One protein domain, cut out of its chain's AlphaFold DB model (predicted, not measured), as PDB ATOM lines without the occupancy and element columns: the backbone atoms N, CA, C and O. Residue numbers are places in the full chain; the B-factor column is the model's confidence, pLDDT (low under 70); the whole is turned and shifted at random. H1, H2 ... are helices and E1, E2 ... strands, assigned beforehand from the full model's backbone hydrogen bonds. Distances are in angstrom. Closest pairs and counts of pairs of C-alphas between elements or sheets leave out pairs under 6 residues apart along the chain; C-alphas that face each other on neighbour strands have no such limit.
ATOM      1  N   GLU A 209      -5.148  25.002 -24.441       93.50
ATOM      2  CA  GLU A 209      -6.011  24.229 -23.528       93.50
ATOM      3  C   GLU A 209      -5.952  22.713 -23.768       93.50
ATOM      4  O   GLU A 209      -5.580  21.952 -22.877       93.50
ATOM      5  N   ARG A 210      -6.195  22.265 -25.008       93.56
ATOM      6  CA  ARG A 210      -6.194  20.829 -25.332       93.56
ATOM      7  C   ARG A 210      -4.837  20.168 -25.087       93.56
ATOM      8  O   ARG A 210      -4.779  19.020 -24.655       93.56
ATOM      9  N   MET A 211      -3.742  20.853 -25.419       96.19
ATOM     10  CA  MET A 211      -2.389  20.320 -25.213       96.19
ATOM     11  C   MET A 211      -2.004  20.356 -23.733       96.19
ATOM     12  O   MET A 211      -1.304  19.463 -23.257       96.19
ATOM     13  N   PHE A 212      -2.499  21.350 -22.996       96.94
ATOM     14  CA  PHE A 212      -2.337  21.465 -21.554       96.94
ATOM     15  C   PHE A 212      -2.961  20.276 -20.825       96.94
ATOM     16  O   PHE A 212      -2.275  19.613 -20.046       96.94
ATOM     17  N   ASP A 213      -4.214  19.940 -21.134       96.69
ATOM     18  CA  ASP A 213      -4.906  18.800 -20.525       96.69
ATOM     19  C   ASP A 213      -4.188  17.475 -20.818       96.69
ATOM     20  O   ASP A 213      -4.000  16.646 -19.923       96.69
ATOM     21  N   GLN A 214      -3.704  17.292 -22.051       97.62
ATOM     22  CA  GLN A 214      -2.913  16.117 -22.437       97.62
ATOM     23  C   GLN A 214      -1.588  16.026 -21.670       97.62
ATOM     24  O   GLN A 214      -1.198  14.943 -21.229       97.62
ATOM     25  N   ALA A 215      -0.902  17.154 -21.478       97.69
ATOM     26  CA  ALA A 215       0.328  17.223 -20.698       97.69
ATOM     27  C   ALA A 215       0.085  16.914 -19.208       97.69
ATOM     28  O   ALA A 215       0.858  16.167 -18.604       97.69
ATOM     29  N   VAL A 216      -1.009  17.421 -18.626       96.81
ATOM     30  CA  VAL A 216      -1.424  17.101 -17.249       96.81
ATOM     31  C   VAL A 216      -1.725  15.611 -17.109       96.81
ATOM     32  O   VAL A 216      -1.209  14.966 -16.197       96.81
ATOM     33  N   GLN A 217      -2.505  15.040 -18.029       96.44
ATOM     34  CA  GLN A 217      -2.851  13.620 -18.009       96.44
ATOM     35  C   GLN A 217      -1.609  12.725 -18.118       96.44
ATOM     36  O   GLN A 217      -1.498  11.746 -17.381       96.44
ATOM     37  N   LEU A 218      -0.657  13.073 -18.992       95.75
ATOM     38  CA  LEU A 218       0.604  12.343 -19.142       95.75
ATOM     39  C   LEU A 218       1.374  12.261 -17.816       95.75
ATOM     40  O   LEU A 218       1.846  11.187 -17.440       95.75
ATOM     41  N   LEU A 219       1.512  13.393 -17.120       94.62
ATOM     42  CA  LEU A 219       2.267  13.462 -15.870       94.62
ATOM     43  C   LEU A 219       1.531  12.799 -14.700       94.62
ATOM     44  O   LEU A 219       2.186  12.161 -13.879       94.62
ATOM     45  N   LEU A 220       0.198  12.891 -14.642       93.25
ATOM     46  CA  LEU A 220      -0.612  12.187 -13.639       93.25
ATOM     47  C   LEU A 220      -0.486  10.668 -13.777       93.25
ATOM     48  O   LEU A 220      -0.145  10.000 -12.807       93.25
ATOM     49  N   LEU A 221      -0.675  10.131 -14.988       91.06
ATOM     50  CA  LEU A 221      -0.552   8.691 -15.249       91.06
ATOM     51  C   LEU A 221       0.838   8.161 -14.890       91.06
ATOM     52  O   LEU A 221       0.974   7.058 -14.362       91.06
ATOM     53  N   TYR A 222       1.874   8.948 -15.182       89.69
ATOM     54  CA  TYR A 222       3.239   8.595 -14.825       89.69
ATOM     55  C   TYR A 222       3.457   8.599 -13.308       89.69
ATOM     56  O   TYR A 222       4.057   7.666 -12.780       89.69
ATOM     57  N   ALA A 223       2.951   9.613 -12.606       86.38
ATOM     58  CA  ALA A 223       3.085   9.722 -11.159       86.38
ATOM     59  C   ALA A 223       2.314   8.625 -10.402       86.38
ATOM     60  O   ALA A 223       2.862   8.041  -9.470       86.38
ATOM     61  N   ASP A 224       1.094   8.292 -10.830       79.88
ATOM     62  CA  ASP A 224       0.283   7.229 -10.216       79.88
ATOM     63  C   ASP A 224       0.926   5.840 -10.397       79.88
ATOM     64  O   ASP A 224       0.891   4.991  -9.499       79.88
ATOM     65  N   GLY A 225       1.583   5.618 -11.542       73.00
ATOM     66  CA  GLY A 225       2.315   4.386 -11.846       73.00
ATOM     67  C   GLY A 225       3.561   4.138 -10.984       73.00
ATOM     68  O   GLY A 225       4.082   3.026 -10.999       73.00
ATOM     69  N   LEU A 226       4.023   5.131 -10.215       67.75
ATOM     70  CA  LEU A 226       5.219   5.067  -9.359       67.75
ATOM     71  C   LEU A 226       4.899   4.733  -7.894       67.75
ATOM     72  O   LEU A 226       5.697   4.996  -6.999       67.75
ATOM     73  N   SER A 227       3.744   4.117  -7.631       58.12
ATOM     74  CA  SER A 227       3.303   3.713  -6.284       58.12
ATOM     75  C   SER A 227       4.213   2.673  -5.585       58.12
ATOM     76  O   SER A 227       3.913   2.250  -4.470       58.12
ATOM     77  N   GLY A 228       5.327   2.263  -6.201       55.06
ATOM     78  CA  GLY A 228       6.368   1.427  -5.606       55.06
ATOM     79  C   GLY A 228       7.744   1.883  -6.091       55.06
ATOM     80  O   GLY A 228       8.025   1.793  -7.280       55.06
ATOM     81  N   ASP A 229       8.569   2.350  -5.154       55.16
ATOM     82  CA  ASP A 229       9.884   2.988  -5.321       55.16
ATOM     83  C   ASP A 229       9.858   4.390  -5.958       55.16
ATOM     84  O   ASP A 229       9.368   4.616  -7.059       55.16
ATOM     85  N   GLY A 230      10.361   5.365  -5.189       59.28
ATOM     86  CA  GLY A 230      10.173   6.800  -5.407       59.28
ATOM     87  C   GLY A 230      10.523   7.315  -6.805       59.28
ATOM     88  O   GLY A 230      11.314   6.731  -7.541       59.28
ATOM     89  N   VAL A 231       9.947   8.471  -7.144       62.94
ATOM     90  CA  VAL A 231      10.146   9.146  -8.432       62.94
ATOM     91  C   VAL A 231      11.638   9.374  -8.685       62.94
ATOM     92  O   VAL A 231      12.252  10.266  -8.096       62.94
ATOM     93  N   ASP A 232      12.228   8.592  -9.590       73.44
ATOM     94  CA  ASP A 232      13.556   8.889 -10.111       73.44
ATOM     95  C   ASP A 232      13.503  10.259 -10.798       73.44
ATOM     96  O   ASP A 232      12.814  10.463 -11.804       73.44
ATOM     97  N   ARG A 233      14.238  11.217 -10.229       72.62
ATOM     98  CA  ARG A 233      14.301  12.605 -10.693       72.62
ATOM     99  C   ARG A 233      14.675  12.698 -12.172       72.62
ATOM    100  O   ARG A 233      14.174  13.588 -12.856       72.62
ATOM    101  N   MET A 234      15.526  11.800 -12.674       70.19
ATOM    102  CA  MET A 234      15.906  11.793 -14.091       70.19
ATOM    103  C   MET A 234      14.739  11.378 -14.986       70.19
ATOM    104  O   MET A 234      14.515  11.994 -16.030       70.19
ATOM    105  N   ASN A 235      13.940  10.408 -14.545       83.81
ATOM    106  CA  ASN A 235      12.758   9.989 -15.287       83.81
ATOM    107  C   ASN A 235      11.649  11.051 -15.239       83.81
ATOM    108  O   ASN A 235      11.007  11.295 -16.261       83.81
ATOM    109  N   TRP A 236      11.479  11.762 -14.116       86.81
ATOM    110  CA  TRP A 236      10.553  12.899 -14.044       86.81
ATOM    111  C   TRP A 236      10.921  14.014 -15.025       86.81
ATOM    112  O   TRP A 236      10.064  14.472 -15.776       86.81
ATOM    113  N   LEU A 237      12.196  14.416 -15.076       88.75
ATOM    114  CA  LEU A 237      12.667  15.439 -16.019       88.75
ATOM    115  C   LEU A 237      12.434  15.024 -17.479       88.75
ATOM    116  O   LEU A 237      12.035  15.849 -18.301       88.75
ATOM    117  N   ALA A 238      12.632  13.744 -17.804       90.75
ATOM    118  CA  ALA A 238      12.340  13.221 -19.136       90.75
ATOM    119  C   ALA A 238      10.837  13.277 -19.469       90.75
ATOM    120  O   ALA A 238      10.462  13.595 -20.600       90.75
ATOM    121  N   MET A 239       9.965  12.994 -18.497       93.19
ATOM    122  CA  MET A 239       8.512  13.090 -18.670       93.19
ATOM    123  C   MET A 239       8.029  14.541 -18.758       93.19
ATOM    124  O   MET A 239       7.154  14.839 -19.569       93.19
ATOM    125  N   GLU A 240       8.639  15.456 -18.007       93.81
ATOM    126  CA  GLU A 240       8.392  16.893 -18.123       93.81
ATOM    127  C   GLU A 240       8.772  17.423 -19.513       93.81
ATOM    128  O   GLU A 240       8.028  18.212 -20.095       93.81
ATOM    129  N   GLU A 241       9.891  16.979 -20.093       94.44
ATOM    130  CA  GLU A 241      10.257  17.369 -21.459       94.44
ATOM    131  C   GLU A 241       9.254  16.816 -22.484       94.44
ATOM    132  O   GLU A 241       8.874  17.542 -23.400       94.44
ATOM    133  N   LYS A 242       8.739  15.590 -22.306       96.00
ATOM    134  CA  LYS A 242       7.647  15.064 -23.151       96.00
ATOM    135  C   LYS A 242       6.370  15.894 -23.023       96.00
ATOM    136  O   LYS A 242       5.750  16.207 -24.035       96.00
ATOM    137  N   ALA A 243       5.988  16.273 -21.804       96.94
ATOM    138  CA  ALA A 243       4.851  17.159 -21.562       96.94
ATOM    139  C   ALA A 243       5.070  18.532 -22.223       96.94
ATOM    140  O   ALA A 243       4.182  19.057 -22.886       96.94
ATOM    141  N   THR A 244       6.282  19.078 -22.123       96.88
ATOM    142  CA  THR A 244       6.669  20.334 -22.781       96.88
ATOM    143  C   THR A 244       6.579  20.219 -24.302       96.88
ATOM    144  O   THR A 244       6.105  21.140 -24.957       96.88
ATOM    145  N   GLU A 245       6.973  19.083 -24.874       97.25
ATOM    146  CA  GLU A 245       6.875  18.828 -26.311       97.25
ATOM    147  C   GLU A 245       5.420  18.746 -26.802       97.25
ATOM    148  O   GLU A 245       5.104  19.278 -27.868       97.25
ATOM    149  N   ILE A 246       4.512  18.170 -26.001       97.75
ATOM    150  CA  ILE A 246       3.063  18.227 -26.261       97.75
ATOM    151  C   ILE A 246       2.606  19.688 -26.334       97.75
ATOM    152  O   ILE A 246       1.944  20.074 -27.295       97.75
ATOM    153  N   LEU A 247       3.018  20.529 -25.384       97.69
ATOM    154  CA  LEU A 247       2.676  21.954 -25.395       97.69
ATOM    155  C   LEU A 247       3.283  22.697 -26.606       97.69
ATOM    156  O   LEU A 247       2.605  23.526 -27.210       97.69
ATOM    157  N   ARG A 248       4.521  22.384 -27.031       97.44
ATOM    158  CA  ARG A 248       5.128  22.969 -28.252       97.44
ATOM    159  C   ARG A 248       4.309  22.676 -29.501       97.44
ATOM    160  O   ARG A 248       4.233  23.515 -30.399       97.44
ATOM    161  N   SER A 249       3.666  21.510 -29.560       96.19
ATOM    162  CA  SER A 249       2.823  21.159 -30.701       96.19
ATOM    163  C   SER A 249       1.664  22.146 -30.906       96.19
ATOM    164  O   SER A 249       1.300  22.386 -32.055       96.19
ATOM    165  N   ALA A 250       1.177  22.813 -29.845       95.38
ATOM    166  CA  ALA A 250       0.164  23.862 -29.957       95.38
ATOM    167  C   ALA A 250       0.653  25.039 -30.818       95.38
ATOM    168  O   ALA A 250      -0.060  25.476 -31.719       95.38
ATOM    169  N   TYR A 251       1.895  25.498 -30.613       96.44
ATOM    170  CA  TYR A 251       2.509  26.551 -31.433       96.44
ATOM    171  C   TYR A 251       2.637  26.120 -32.894       96.44
ATOM    172  O   TYR A 251       2.259  26.867 -33.797       96.44
ATOM    173  N   ARG A 252       3.132  24.898 -33.140       95.69
ATOM    174  CA  ARG A 252       3.290  24.365 -34.502       95.69
ATOM    175  C   ARG A 252       1.955  24.270 -35.215       95.69
ATOM    176  O   ARG A 252       1.854  24.742 -36.340       95.69
ATOM    177  N   SER A 253       0.935  23.701 -34.578       92.75
ATOM    178  CA  SER A 253      -0.400  23.604 -35.164       92.75
ATOM    179  C   SER A 253      -0.981  24.986 -35.434       92.75
ATOM    180  O   SER A 253      -1.351  25.270 -36.570       92.75
ATOM    181  N   GLN A 254      -0.978  25.871 -34.438       92.19
ATOM    182  CA  GLN A 254      -1.596  27.184 -34.556       92.19
ATOM    183  C   GLN A 254      -0.939  28.051 -35.639       92.19
ATOM    184  O   GLN A 254      -1.610  28.554 -36.537       92.19
ATOM    185  N   TRP A 255       0.389  28.192 -35.599       94.94
ATOM    186  CA  TRP A 255       1.106  29.130 -36.469       94.94
ATOM    187  C   TRP A 255       1.303  28.610 -37.894       94.94
ATOM    188  O   TRP A 255       1.705  29.379 -38.766       94.94
ATOM    189  N   THR A 256       1.028  27.327 -38.157       92.75
ATOM    190  CA  THR A 256       1.126  26.742 -39.503       92.75
ATOM    191  C   THR A 256      -0.211  26.385 -40.142       92.75
ATOM    192  O   THR A 256      -0.233  26.128 -41.346       92.75
ATOM    193  N   LEU A 257      -1.333  26.404 -39.412       87.31
ATOM    194  CA  LEU A 257      -2.611  25.978 -39.995       87.31
ATOM    195  C   LEU A 257      -3.111  26.940 -41.079       87.31
ATOM    196  O   LEU A 257      -3.605  26.505 -42.117       87.31
ATOM    197  N   SER A 258      -2.982  28.248 -40.845       90.06
ATOM    198  CA  SER A 258      -3.474  29.289 -41.752       90.06
ATOM    199  C   SER A 258      -2.334  29.829 -42.627       90.06
ATOM    200  O   SER A 258      -1.371  30.393 -42.097       90.06
ATOM    201  N   PRO A 259      -2.414  29.712 -43.968       92.44
ATOM    202  CA  PRO A 259      -1.441  30.330 -44.871       92.44
ATOM    203  C   PRO A 259      -1.396  31.856 -44.741       92.44
ATOM    204  O   PRO A 259      -0.341  32.459 -44.928       92.44
ATOM    205  N   ASP A 260      -2.527  32.481 -44.406       93.94
ATOM    206  CA  ASP A 260      -2.618  33.933 -44.247       93.94
ATOM    207  C   ASP A 260      -1.921  34.406 -42.967       93.94
ATOM    208  O   ASP A 260      -1.208  35.411 -42.994       93.94
ATOM    209  N   LEU A 261      -2.043  33.635 -41.879       94.25
ATOM    210  CA  LEU A 261      -1.280  33.861 -40.650       94.25
ATOM    211  C   LEU A 261       0.218  33.674 -40.904       94.25
ATOM    212  O   LEU A 261       0.998  34.562 -40.581       94.25
ATOM    213  N   GLN A 262       0.628  32.570 -41.539       95.81
ATOM    214  CA  GLN A 262       2.038  32.336 -41.881       95.81
ATOM    215  C   GLN A 262       2.619  33.486 -42.703       95.81
ATOM    216  O   GLN A 262       3.733  33.938 -42.441       95.81
ATOM    217  N   PHE A 263       1.856  33.988 -43.678       96.50
ATOM    218  CA  PHE A 263       2.268  35.135 -44.468       96.50
ATOM    219  C   PHE A 263       2.450  36.380 -43.594       96.50
ATOM    220  O   PHE A 263       3.481  37.043 -43.694       96.50
ATOM    221  N   ALA A 264       1.482  36.699 -42.732       96.56
ATOM    222  CA  ALA A 264       1.564  37.850 -41.837       96.56
ATOM    223  C   ALA A 264       2.756  37.738 -40.864       96.56
ATOM    224  O   ALA A 264       3.529  38.686 -40.724       96.56
ATOM    225  N   LEU A 265       2.967  36.555 -40.275       97.44
ATOM    226  CA  LEU A 265       4.101  36.266 -39.397       97.44
ATOM    227  C   LEU A 265       5.450  36.428 -40.116       97.44
ATOM    228  O   LEU A 265       6.407  36.924 -39.526       97.44
ATOM    229  N   ALA A 266       5.528  36.060 -41.396       97.94
ATOM    230  CA  ALA A 266       6.747  36.149 -42.195       97.94
ATOM    231  C   ALA A 266       6.988  37.528 -42.841       97.94
ATOM    232  O   ALA A 266       8.083  37.765 -43.344       97.94
ATOM    233  N   ASN A 267       6.000  38.427 -42.893       97.50
ATOM    234  CA  ASN A 267       6.103  39.668 -43.683       97.50
ATOM    235  C   ASN A 267       5.834  40.965 -42.900       97.50
ATOM    236  O   ASN A 267       5.931  42.053 -43.470       97.50
ATOM    237  N   ALA A 268       5.528  40.873 -41.606       96.75
ATOM    238  CA  ALA A 268       5.341  42.018 -40.716       96.75
ATOM    239  C   ALA A 268       6.127  41.841 -39.412       96.75
ATOM    240  O   ALA A 268       6.446  40.725 -39.020       96.75
ATOM    241  N   GLY A 269       6.434  42.938 -38.719       97.06
ATOM    242  CA  GLY A 269       7.043  42.881 -37.393       97.06
ATOM    243  C   GLY A 269       6.019  42.474 -36.340       97.06
ATOM    244  O   GLY A 269       5.112  43.250 -36.036       97.06
ATOM    245  N   ASN A 270       6.159  41.278 -35.776       97.38
ATOM    246  CA  ASN A 270       5.225  40.746 -34.789       97.38
ATOM    247  C   ASN A 270       5.719  41.027 -33.372       97.38
ATOM    248  O   ASN A 270       6.754  40.516 -32.936       97.38
ATOM    249  N   LEU A 271       4.953  41.832 -32.643       95.88
ATOM    250  CA  LEU A 271       5.165  42.102 -31.227       95.88
ATOM    251  C   LEU A 271       4.077  41.379 -30.442       95.88
ATOM    252  O   LEU A 271       2.896  41.669 -30.608       95.88
ATOM    253  N   MET A 272       4.479  40.417 -29.617       95.31
ATOM    254  CA  MET A 272       3.563  39.492 -28.954       95.31
ATOM    255  C   MET A 272       3.684  39.599 -27.436       95.31
ATOM    256  O   MET A 272       4.780  39.468 -26.882       95.31
ATOM    257  N   MET A 273       2.553  39.810 -26.771       93.06
ATOM    258  CA  MET A 273       2.393  39.603 -25.332       93.06
ATOM    259  C   MET A 273       1.430  38.446 -25.098       93.06
ATOM    260  O   MET A 273       0.495  38.273 -25.869       93.06
ATOM    261  N   TRP A 274       1.644  37.680 -24.038       91.81
ATOM    262  CA  TRP A 274       0.735  36.602 -23.666       91.81
ATOM    263  C   TRP A 274      -0.503  37.083 -22.904       91.81
ATOM    264  O   TRP A 274      -0.494  38.143 -22.270       91.81
ATOM    265  N   SER A 275      -1.524  36.239 -22.886       92.69
ATOM    266  CA  SER A 275      -2.604  36.260 -21.906       92.69
ATOM    267  C   SER A 275      -2.759  34.887 -21.241       92.69
ATOM    268  O   SER A 275      -1.918  33.997 -21.375       92.69
ATOM    269  N   ASP A 276      -3.842  34.719 -20.491       91.62
ATOM    270  CA  ASP A 276      -4.289  33.426 -19.986       91.62
ATOM    271  C   ASP A 276      -4.475  32.387 -21.100       91.62
ATOM    272  O   ASP A 276      -4.042  31.253 -20.931       91.62
ATOM    273  N   GLY A 277      -5.015  32.778 -22.258       89.12
ATOM    274  CA  GLY A 277      -5.226  31.892 -23.408       89.12
ATOM    275  C   GLY A 277      -3.965  31.172 -23.907       89.12
ATOM    276  O   GLY A 277      -4.057  30.039 -24.368       89.12
ATOM    277  N   ASP A 278      -2.781  31.769 -23.740       92.06
ATOM    278  CA  ASP A 278      -1.496  31.161 -24.134       92.06
ATOM    279  C   ASP A 278      -0.974  30.108 -23.150       92.06
ATOM    280  O   ASP A 278       0.024  29.431 -23.419       92.06
ATOM    281  N   ILE A 279      -1.614  29.986 -21.988       92.81
ATOM    282  CA  ILE A 279      -1.286  29.011 -20.948       92.81
ATOM    283  C   ILE A 279      -2.465  28.068 -20.769       92.81
ATOM    284  O   ILE A 279      -2.354  26.876 -21.040       92.81
ATOM    285  N   TYR A 280      -3.567  28.613 -20.269       92.81
ATOM    286  CA  TYR A 280      -4.823  27.932 -20.044       92.81
ATOM    287  C   TYR A 280      -5.920  28.975 -19.746       92.81
ATOM    288  O   TYR A 280      -5.687  29.880 -18.933       92.81
ATOM    289  N   PRO A 281      -7.112  28.888 -20.360       90.94
ATOM    290  CA  PRO A 281      -8.149  29.905 -20.205       90.94
ATOM    291  C   PRO A 281      -8.510  30.175 -18.739       90.94
ATOM    292  O   PRO A 281      -8.862  29.259 -17.995       90.94
ATOM    293  N   GLN A 282      -8.465  31.445 -18.322       89.38
ATOM    294  CA  GLN A 282      -8.841  31.902 -16.978       89.38
ATOM    295  C   GLN A 282      -8.066  31.231 -15.826       89.38
ATOM    296  O   GLN A 282      -8.538  31.197 -14.687       89.38
ATOM    297  N   PHE A 283      -6.859  30.712 -16.074       89.00
ATOM    298  CA  PHE A 283      -6.100  29.964 -15.061       89.00
ATOM    299  C   PHE A 283      -5.765  30.779 -13.800       89.00
ATOM    300  O   PHE A 283      -5.508  30.209 -12.746       89.00
ATOM    301  N   SER A 284      -5.772  32.112 -13.873       86.00
ATOM    302  CA  SER A 284      -5.555  32.981 -12.711       86.00
ATOM    303  C   SER A 284      -6.757  33.067 -11.766       86.00
ATOM    304  O   SER A 284      -6.603  33.545 -10.645       86.00
ATOM    305  N   THR A 285      -7.949  32.668 -12.216       88.44
ATOM    306  CA  THR A 285      -9.203  32.772 -11.451       88.44
ATOM    307  C   THR A 285      -9.883  31.428 -11.204       88.44
ATOM    308  O   THR A 285     -10.792  31.365 -10.383       88.44
ATOM    309  N   ARG A 286      -9.479  30.355 -11.895       89.88
ATOM    310  CA  ARG A 286     -10.032  29.009 -11.689       89.88
ATOM    311  C   ARG A 286      -9.464  28.357 -10.424       89.88
ATOM    312  O   ARG A 286      -8.252  28.327 -10.223       89.88
ATOM    313  N   GLU A 287     -10.341  27.761  -9.616       87.94
ATOM    314  CA  GLU A 287      -9.972  27.079  -8.364       87.94
ATOM    315  C   GLU A 287      -8.978  25.927  -8.583       87.94
ATOM    316  O   GLU A 287      -8.104  25.699  -7.755       87.94
ATOM    317  N   GLU A 288      -9.051  25.239  -9.725       87.88
ATOM    318  CA  GLU A 288      -8.162  24.117 -10.069       87.88
ATOM    319  C   GLU A 288      -6.675  24.499 -10.199       87.88
ATOM    320  O   GLU A 288      -5.810  23.625 -10.130       87.88
ATOM    321  N   PHE A 289      -6.372  25.792 -10.355       89.75
ATOM    322  CA  PHE A 289      -5.009  26.330 -10.392       89.75
ATOM    323  C   PHE A 289      -4.550  26.900  -9.046       89.75
ATOM    324  O   PHE A 289      -3.382  27.277  -8.908       89.75
ATOM    325  N   PHE A 290      -5.433  26.958  -8.046       87.69
ATOM    326  CA  PHE A 290      -5.056  27.351  -6.696       87.69
ATOM    327  C   PHE A 290      -4.232  26.241  -6.037       87.69
ATOM    328  O   PHE A 290      -4.595  25.063  -6.064       87.69
ATOM    329  N   ILE A 291      -3.101  26.618  -5.438       85.75
ATOM    330  CA  ILE A 291      -2.200  25.680  -4.771       85.75
ATOM    331  C   ILE A 291      -2.362  25.846  -3.270       85.75
ATOM    332  O   ILE A 291      -1.984  26.874  -2.709       85.75
ATOM    333  N   ASP A 292      -2.864  24.800  -2.621       87.00
ATOM    334  CA  ASP A 292      -2.738  24.668  -1.179       87.00
ATOM    335  C   ASP A 292      -1.273  24.347  -0.845       87.00
ATOM    336  O   ASP A 292      -0.750  23.279  -1.177       87.00
ATOM    337  N   HIS A 293      -0.581  25.316  -0.246       85.62
ATOM    338  CA  HIS A 293       0.814  25.168   0.154       85.62
ATOM    339  C   HIS A 293       0.986  24.353   1.443       85.62
ATOM    340  O   HIS A 293       2.084  23.851   1.680       85.62
ATOM    341  N   GLU A 294      -0.064  24.211   2.253       89.75
ATOM    342  CA  GLU A 294      -0.046  23.408   3.476       89.75
ATOM    343  C   GLU A 294      -0.309  21.933   3.160       89.75
ATOM    344  O   GLU A 294       0.336  21.054   3.737       89.75
ATOM    345  N   GLN A 295      -1.209  21.653   2.211       89.00
ATOM    346  CA  GLN A 295      -1.574  20.293   1.797       89.00
ATOM    347  C   GLN A 295      -1.572  20.123   0.264       89.00
ATOM    348  O   GLN A 295      -2.620  19.920  -0.355       89.00
ATOM    349  N   PRO A 296      -0.393  20.161  -0.394       89.56
ATOM    350  CA  PRO A 296      -0.314  20.088  -1.848       89.56
ATOM    351  C   PRO A 296      -0.645  18.684  -2.367       89.56
ATOM    352  O   PRO A 296       0.121  17.736  -2.183       89.56
ATOM    353  N   THR A 297      -1.747  18.558  -3.107       90.75
ATOM    354  CA  THR A 297      -2.100  17.305  -3.796       90.75
ATOM    355  C   THR A 297      -1.167  17.021  -4.980       90.75
ATOM    356  O   THR A 297      -0.585  17.939  -5.566       90.75
ATOM    357  N   LEU A 298      -1.064  15.754  -5.403       88.88
ATOM    358  CA  LEU A 298      -0.310  15.376  -6.609       88.88
ATOM    359  C   LEU A 298      -0.784  16.161  -7.844       88.88
ATOM    360  O   LEU A 298       0.026  16.693  -8.602       88.88
ATOM    361  N   ARG A 299      -2.104  16.297  -8.009       91.56
ATOM    362  CA  ARG A 299      -2.702  17.050  -9.115       91.56
ATOM    363  C   ARG A 299      -2.280  18.518  -9.111       91.56
ATOM    364  O   ARG A 299      -1.913  19.024 -10.168       91.56
ATOM    365  N   MET A 300      -2.253  19.176  -7.951       92.31
ATOM    366  CA  MET A 300      -1.769  20.561  -7.834       92.31
ATOM    367  C   MET A 300      -0.301  20.688  -8.265       92.31
ATOM    368  O   MET A 300       0.061  21.625  -8.977       92.31
ATOM    369  N   GLN A 301       0.550  19.733  -7.879       90.31
ATOM    370  CA  GLN A 301       1.967  19.732  -8.257       90.31
ATOM    371  C   GLN A 301       2.165  19.516  -9.766       90.31
ATOM    372  O   GLN A 301       2.994  20.193 -10.388       90.31
ATOM    373  N   VAL A 302       1.379  18.619 -10.372       93.12
ATOM    374  CA  VAL A 302       1.377  18.400 -11.823       93.12
ATOM    375  C   VAL A 302       0.912  19.653 -12.561       93.12
ATOM    376  O   VAL A 302       1.635  20.131 -13.432       93.12
ATOM    377  N   ILE A 303      -0.236  20.229 -12.188       94.44
ATOM    378  CA  ILE A 303      -0.767  21.452 -12.812       94.44
ATOM    379  C   ILE A 303       0.270  22.573 -12.731       94.44
ATOM    380  O   ILE A 303       0.616  23.157 -13.754       94.44
ATOM    381  N   ARG A 304       0.874  22.800 -11.555       92.12
ATOM    382  CA  ARG A 304       1.957  23.782 -11.377       92.12
ATOM    383  C   ARG A 304       3.122  23.549 -12.344       92.12
ATOM    384  O   ARG A 304       3.675  24.511 -12.883       92.12
ATOM    385  N   THR A 305       3.510  22.291 -12.545       92.50
ATOM    386  CA  THR A 305       4.601  21.911 -13.452       92.50
ATOM    387  C   THR A 305       4.245  22.238 -14.900       92.50
ATOM    388  O   THR A 305       5.012  22.932 -15.566       92.50
ATOM    389  N   VAL A 306       3.061  21.834 -15.366       96.19
ATOM    390  CA  VAL A 306       2.604  22.105 -16.739       96.19
ATOM    391  C   VAL A 306       2.425  23.607 -16.976       96.19
ATOM    392  O   VAL A 306       2.899  24.121 -17.988       96.19
ATOM    393  N   THR A 307       1.858  24.350 -16.016       94.69
ATOM    394  CA  THR A 307       1.786  25.820 -16.063       94.69
ATOM    395  C   THR A 307       3.174  26.432 -16.214       94.69
ATOM    396  O   THR A 307       3.370  27.295 -17.067       94.69
ATOM    397  N   ARG A 308       4.175  25.982 -15.446       92.44
ATOM    398  CA  ARG A 308       5.557  26.462 -15.602       92.44
ATOM    399  C   ARG A 308       6.105  26.168 -17.000       92.44
ATOM    400  O   ARG A 308       6.727  27.053 -17.587       92.44
ATOM    401  N   CYS A 309       5.880  24.968 -17.533       94.50
ATOM    402  CA  CYS A 309       6.304  24.613 -18.887       94.50
ATOM    403  C   CYS A 309       5.657  25.526 -19.936       94.50
ATOM    404  O   CYS A 309       6.373  26.113 -20.744       94.50
ATOM    405  N   ALA A 310       4.341  25.741 -19.875       95.00
ATOM    406  CA  ALA A 310       3.630  26.645 -20.781       95.00
ATOM    407  C   ALA A 310       4.174  28.085 -20.708       95.00
ATOM    408  O   ALA A 310       4.441  28.708 -21.738       95.00
ATOM    409  N   ARG A 311       4.459  28.589 -19.497       92.75
ATOM    410  CA  ARG A 311       5.079  29.913 -19.320       92.75
ATOM    411  C   ARG A 311       6.453  30.020 -19.970       92.75
ATOM    412  O   ARG A 311       6.766  31.025 -20.605       92.75
ATOM    413  N   ARG A 312       7.270  28.977 -19.838       91.56
ATOM    414  CA  ARG A 312       8.572  28.907 -20.502       91.56
ATOM    415  C   ARG A 312       8.423  28.924 -22.025       91.56
ATOM    416  O   ARG A 312       9.231  29.557 -22.698       91.56
ATOM    417  N   LEU A 313       7.383  28.298 -22.576       94.31
ATOM    418  CA  LEU A 313       7.145  28.325 -24.020       94.31
ATOM    419  C   LEU A 313       6.773  29.713 -24.546       94.31
ATOM    420  O   LEU A 313       7.230  30.069 -25.626       94.31
ATOM    421  N   PHE A 314       6.049  30.541 -23.783       93.75
ATOM    422  CA  PHE A 314       5.875  31.957 -24.148       93.75
ATOM    423  C   PHE A 314       7.229  32.656 -24.322       93.75
ATOM    424  O   PHE A 314       7.443  33.409 -25.276       93.75
ATOM    425  N   HIS A 315       8.173  32.384 -23.422       92.62
ATOM    426  CA  HIS A 315       9.525  32.906 -23.537       92.62
ATOM    427  C   HIS A 315      10.211  32.379 -24.812       92.62
ATOM    428  O   HIS A 315      10.722  33.176 -25.608       92.62
ATOM    429  N   GLU A 316      10.174  31.063 -25.031       93.69
ATOM    430  CA  GLU A 316      10.794  30.400 -26.183       93.69
ATOM    431  C   GLU A 316      10.176  30.805 -27.529       93.69
ATOM    432  O   GLU A 316      10.916  30.918 -28.485       93.69
ATOM    433  N   TYR A 317       8.878  31.062 -27.666       96.25
ATOM    434  CA  TYR A 317       8.275  31.335 -28.982       96.25
ATOM    435  C   TYR A 317       7.955  32.807 -29.227       96.25
ATOM    436  O   TYR A 317       8.109  33.290 -30.345       96.25
ATOM    437  N   GLN A 318       7.525  33.535 -28.199       95.38
ATOM    438  CA  GLN A 318       6.997  34.888 -28.367       95.38
ATOM    439  C   GLN A 318       7.975  35.946 -27.850       95.38
ATOM    440  O   GLN A 318       8.360  36.857 -28.577       95.38
ATOM    441  N   ARG A 319       8.443  35.827 -26.601       94.00
ATOM    442  CA  ARG A 319       9.272  36.869 -25.972       94.00
ATOM    443  C   ARG A 319      10.636  37.035 -26.642       94.00
ATOM    444  O   ARG A 319      11.110  38.163 -26.785       94.00
ATOM    445  N   GLN A 320      11.260  35.942 -27.095       93.75
ATOM    446  CA  GLN A 320      12.574  36.016 -27.749       93.75
ATOM    447  C   GLN A 320      12.577  36.863 -29.037       93.75
ATOM    448  O   GLN A 320      13.623  37.383 -29.437       93.75
ATOM    449  N   LEU A 321      11.409  37.057 -29.658       94.88
ATOM    450  CA  LEU A 321      11.241  37.867 -30.862       94.88
ATOM    451  C   LEU A 321      11.406  39.369 -30.617       94.88
ATOM    452  O   LEU A 321      11.599  40.105 -31.582       94.88
ATOM    453  N   TRP A 322      11.359  39.844 -29.370       93.75
ATOM    454  CA  TRP A 322      11.429  41.281 -29.082       93.75
ATOM    455  C   TRP A 322      12.237  41.665 -27.837       93.75
ATOM    456  O   TRP A 322      12.662  42.817 -27.749       93.75
ATOM    457  N   ASP A 323      12.487  40.744 -26.904       91.00
ATOM    458  CA  ASP A 323      13.223  41.048 -25.674       91.00
ATOM    459  C   ASP A 323      14.747  40.904 -25.864       91.00
ATOM    460  O   ASP A 323      15.277  39.827 -26.171       91.00
ATOM    461  N   ASP A 324      15.472  42.006 -25.660       85.81
ATOM    462  CA  ASP A 324      16.936  42.052 -25.695       85.81
ATOM    463  C   ASP A 324      17.587  41.354 -24.491       85.81
ATOM    464  O   ASP A 324      18.685  40.810 -24.615       85.81
ATOM    465  N   ASN A 325      16.879  41.255 -23.365       83.69
ATOM    466  CA  ASN A 325      17.365  40.672 -22.113       83.69
ATOM    467  C   ASN A 325      16.936  39.211 -21.916       83.69
ATOM    468  O   ASN A 325      17.119  38.643 -20.837       83.69
ATOM    469  N   MET A 326      16.394  38.577 -22.956       79.81
ATOM    470  CA  MET A 326      15.872  37.211 -22.909       79.81
ATOM    471  C   MET A 326      16.864  36.201 -22.302       79.81
ATOM    472  O   MET A 326      16.491  35.402 -21.447       79.81
ATOM    473  N   ARG A 327      18.149  36.262 -22.681       73.75
ATOM    474  CA  ARG A 327      19.180  35.356 -22.135       73.75
ATOM    475  C   ARG A 327      19.343  35.504 -20.621       73.75
ATOM    476  O   ARG A 327      19.364  34.505 -19.912       73.75
ATOM    477  N   GLN A 328      19.385  36.741 -20.126       76.38
ATOM    478  CA  GLN A 328      19.531  37.030 -18.695       76.38
ATOM    479  C   GLN A 328      18.307  36.562 -17.898       76.38
ATOM    480  O   GLN A 328      18.437  36.104 -16.763       76.38
ATOM    481  N   LEU A 329      17.114  36.657 -18.490       73.81
ATOM    482  CA  LEU A 329      15.878  36.170 -17.883       73.81
ATOM    483  C   LEU A 329      15.876  34.647 -17.748       73.81
ATOM    484  O   LEU A 329      15.600  34.159 -16.656       73.81
ATOM    485  N   ILE A 330      16.258  33.915 -18.801       70.88
ATOM    486  CA  ILE A 330      16.398  32.450 -18.739       70.88
ATOM    487  C   ILE A 330      17.415  32.063 -17.660       70.88
ATOM    488  O   ILE A 330      17.139  31.201 -16.832       70.88
ATOM    489  N   GLU A 331      18.583  32.710 -17.632       72.12
ATOM    490  CA  GLU A 331      19.616  32.436 -16.624       72.12
ATOM    491  C   GLU A 331      19.110  32.680 -15.197       72.12
ATOM    492  O   GLU A 331      19.403  31.902 -14.288       72.12
ATOM    493  N   ARG A 332      18.321  33.741 -14.989       71.44
ATOM    494  CA  ARG A 332      17.708  34.042 -13.692       71.44
ATOM    495  C   ARG A 332      16.653  33.006 -13.307       71.44
ATOM    496  O   ARG A 332      16.626  32.599 -12.151       71.44
ATOM    497  N   GLU A 333      15.819  32.567 -14.246       67.75
ATOM    498  CA  GLU A 333      14.829  31.516 -14.002       67.75
ATOM    499  C   GLU A 333      15.499  30.191 -13.636       67.75
ATOM    500  O   GLU A 333      15.149  29.597 -12.620       67.75
ATOM    501  N   VAL A 334      16.524  29.764 -14.380       66.25
ATOM    502  CA  VAL A 334      17.282  28.540 -14.066       66.25
ATOM    503  C   VAL A 334      17.862  28.596 -12.650       66.25
ATOM    504  O   VAL A 334      17.783  27.606 -11.928       66.25
ATOM    505  N   ARG A 335      18.379  29.754 -12.214       62.81
ATOM    506  CA  ARG A 335      18.889  29.934 -10.841       62.81
ATOM    507  C   ARG A 335      17.797  29.846  -9.776       62.81
ATOM    508  O   ARG A 335      18.053  29.293  -8.715       62.81
ATOM    509  N   ILE A 336      16.606  30.384 -10.042       59.94
ATOM    510  CA  ILE A 336      15.475  30.334  -9.102       59.94
ATOM    511  C   ILE A 336      14.958  28.899  -8.935       59.94
ATOM    512  O   ILE A 336      14.509  28.559  -7.852       59.94
ATOM    513  N   TYR A 337      15.035  28.065  -9.976       50.91
ATOM    514  CA  TYR A 337      14.517  26.689  -9.956       50.91
ATOM    515  C   TYR A 337      15.567  25.610  -9.626       50.91
ATOM    516  O   TYR A 337      15.231  24.426  -9.576       50.91
ATOM    517  N   GLN A 338      16.837  25.988  -9.445       41.84
ATOM    518  CA  GLN A 338      17.890  25.115  -8.900       41.84
ATOM    519  C   GLN A 338      18.023  25.215  -7.369       41.84
ATOM    520  O   GLN A 338      18.764  24.425  -6.780       41.84
ATOM    521  N   LEU A 339      17.307  26.159  -6.754       32.03
ATOM    522  CA  LEU A 339      17.063  26.275  -5.315       32.03
ATOM    523  C   LEU A 339      15.674  25.711  -5.002       32.03
ATOM    524  O   LEU A 339      15.528  25.148  -3.896       32.03
TER     525      LEU A 339
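What this domain is: This is residues 209 to 339 of the 339 residues of an uncharacterized protein of Phytophthora kernoviae (UniProt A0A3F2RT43). A helical hairpin of H1 and H2 packs with a third long helix, H4, which crosses both, and these three make the core. The short helix H3 turns off the end of H2, with the single strand E1 after it, at one end of the long axis; H5 folds back beside H4 but is set off from it, and residues 334 to 339 at its end stick out, as do residues 225 to 230 between H1 and H2. A long stretch with no named element, residues 273 to 297, leads back from E1 to H4. The printed part has 131 residues with five named helices and one named strand, in the order H1 H2 H3 E1 H4 H5, and its class is mostly helix. It is only just compact, close to loose, with a radius of gyration of the C-alphas of 16.6 A, and elongated, spanning 54 by 31 by 30 A.

How they stand to each other: Start at the hub, H2, residues 233 to 257, which touches three other helices. Its residues 239 to 250 touch H1, residues 209 to 224, at a shallow tilt of 16 degrees, opposite ways; look at the closest C-alphas, Ala 215 and Ala 243, 4.6 A apart, in this helical hairpin. With residues 240 to 251 H2 touches H4, residues 298 to 317, at a steep tilt of 50 degrees, the same way; the closest C-alphas, Thr 244 and Cys 309, are 5.8 A apart. H1 and H4 touch at a steep tilt of 44 degrees, opposite ways, closest at the C-alphas of Val 216 and Val 302, 6.2 A apart. Over these three pairs the helix packing is mostly crossed, but only just, with one pair at a shallow tilt. At residues 255 to 256 H2 touches H3, residues 259 to 267, only at the corner and only just, with 3 pairs of C-alphas within 8 A; the closest, Thr 256 and Gln 262, are 6.1 A apart, and the helices are about perpendicular at 81 degrees. E1, residues 269 to 272, pairs with no named strand and meets H3 only through their link. H5, residues 326 to 337, is close to H4 but not clearly touching, with the closest C-alphas, His 315 and Met 326, 7.7 A apart. H5 is apart from H1, H2 and H3. In H1, H3, H4 and H5 every O i to N i+4 pair is within hydrogen-bond range; in H2, 19 of 21 are.

Where its parts are: Find C-alpha 233 at (14.301, 12.605, -10.693); from there H2 runs 36.4 A to C-alpha 257 at (-2.611, 25.978, -39.995). H4 measures 28.8 A, H1 22.5 A, H5 16.7 A, H3 12.1 A and E1 9.7 A. H5 ends at C-alpha 337, (14.517, 26.689, -9.956).

The domain as a whole: The C-alphas farthest apart, Gly 228 and Asn 267, are 54.0 A apart. The printed part has no cut and ends at residue 339, the chain's last. The link from E1 to H4 is long, 25 residues. Confidence is low, under 70, at residues 226 to 231 and 333 to 339; mean pLDDT of the printed part is 87.5.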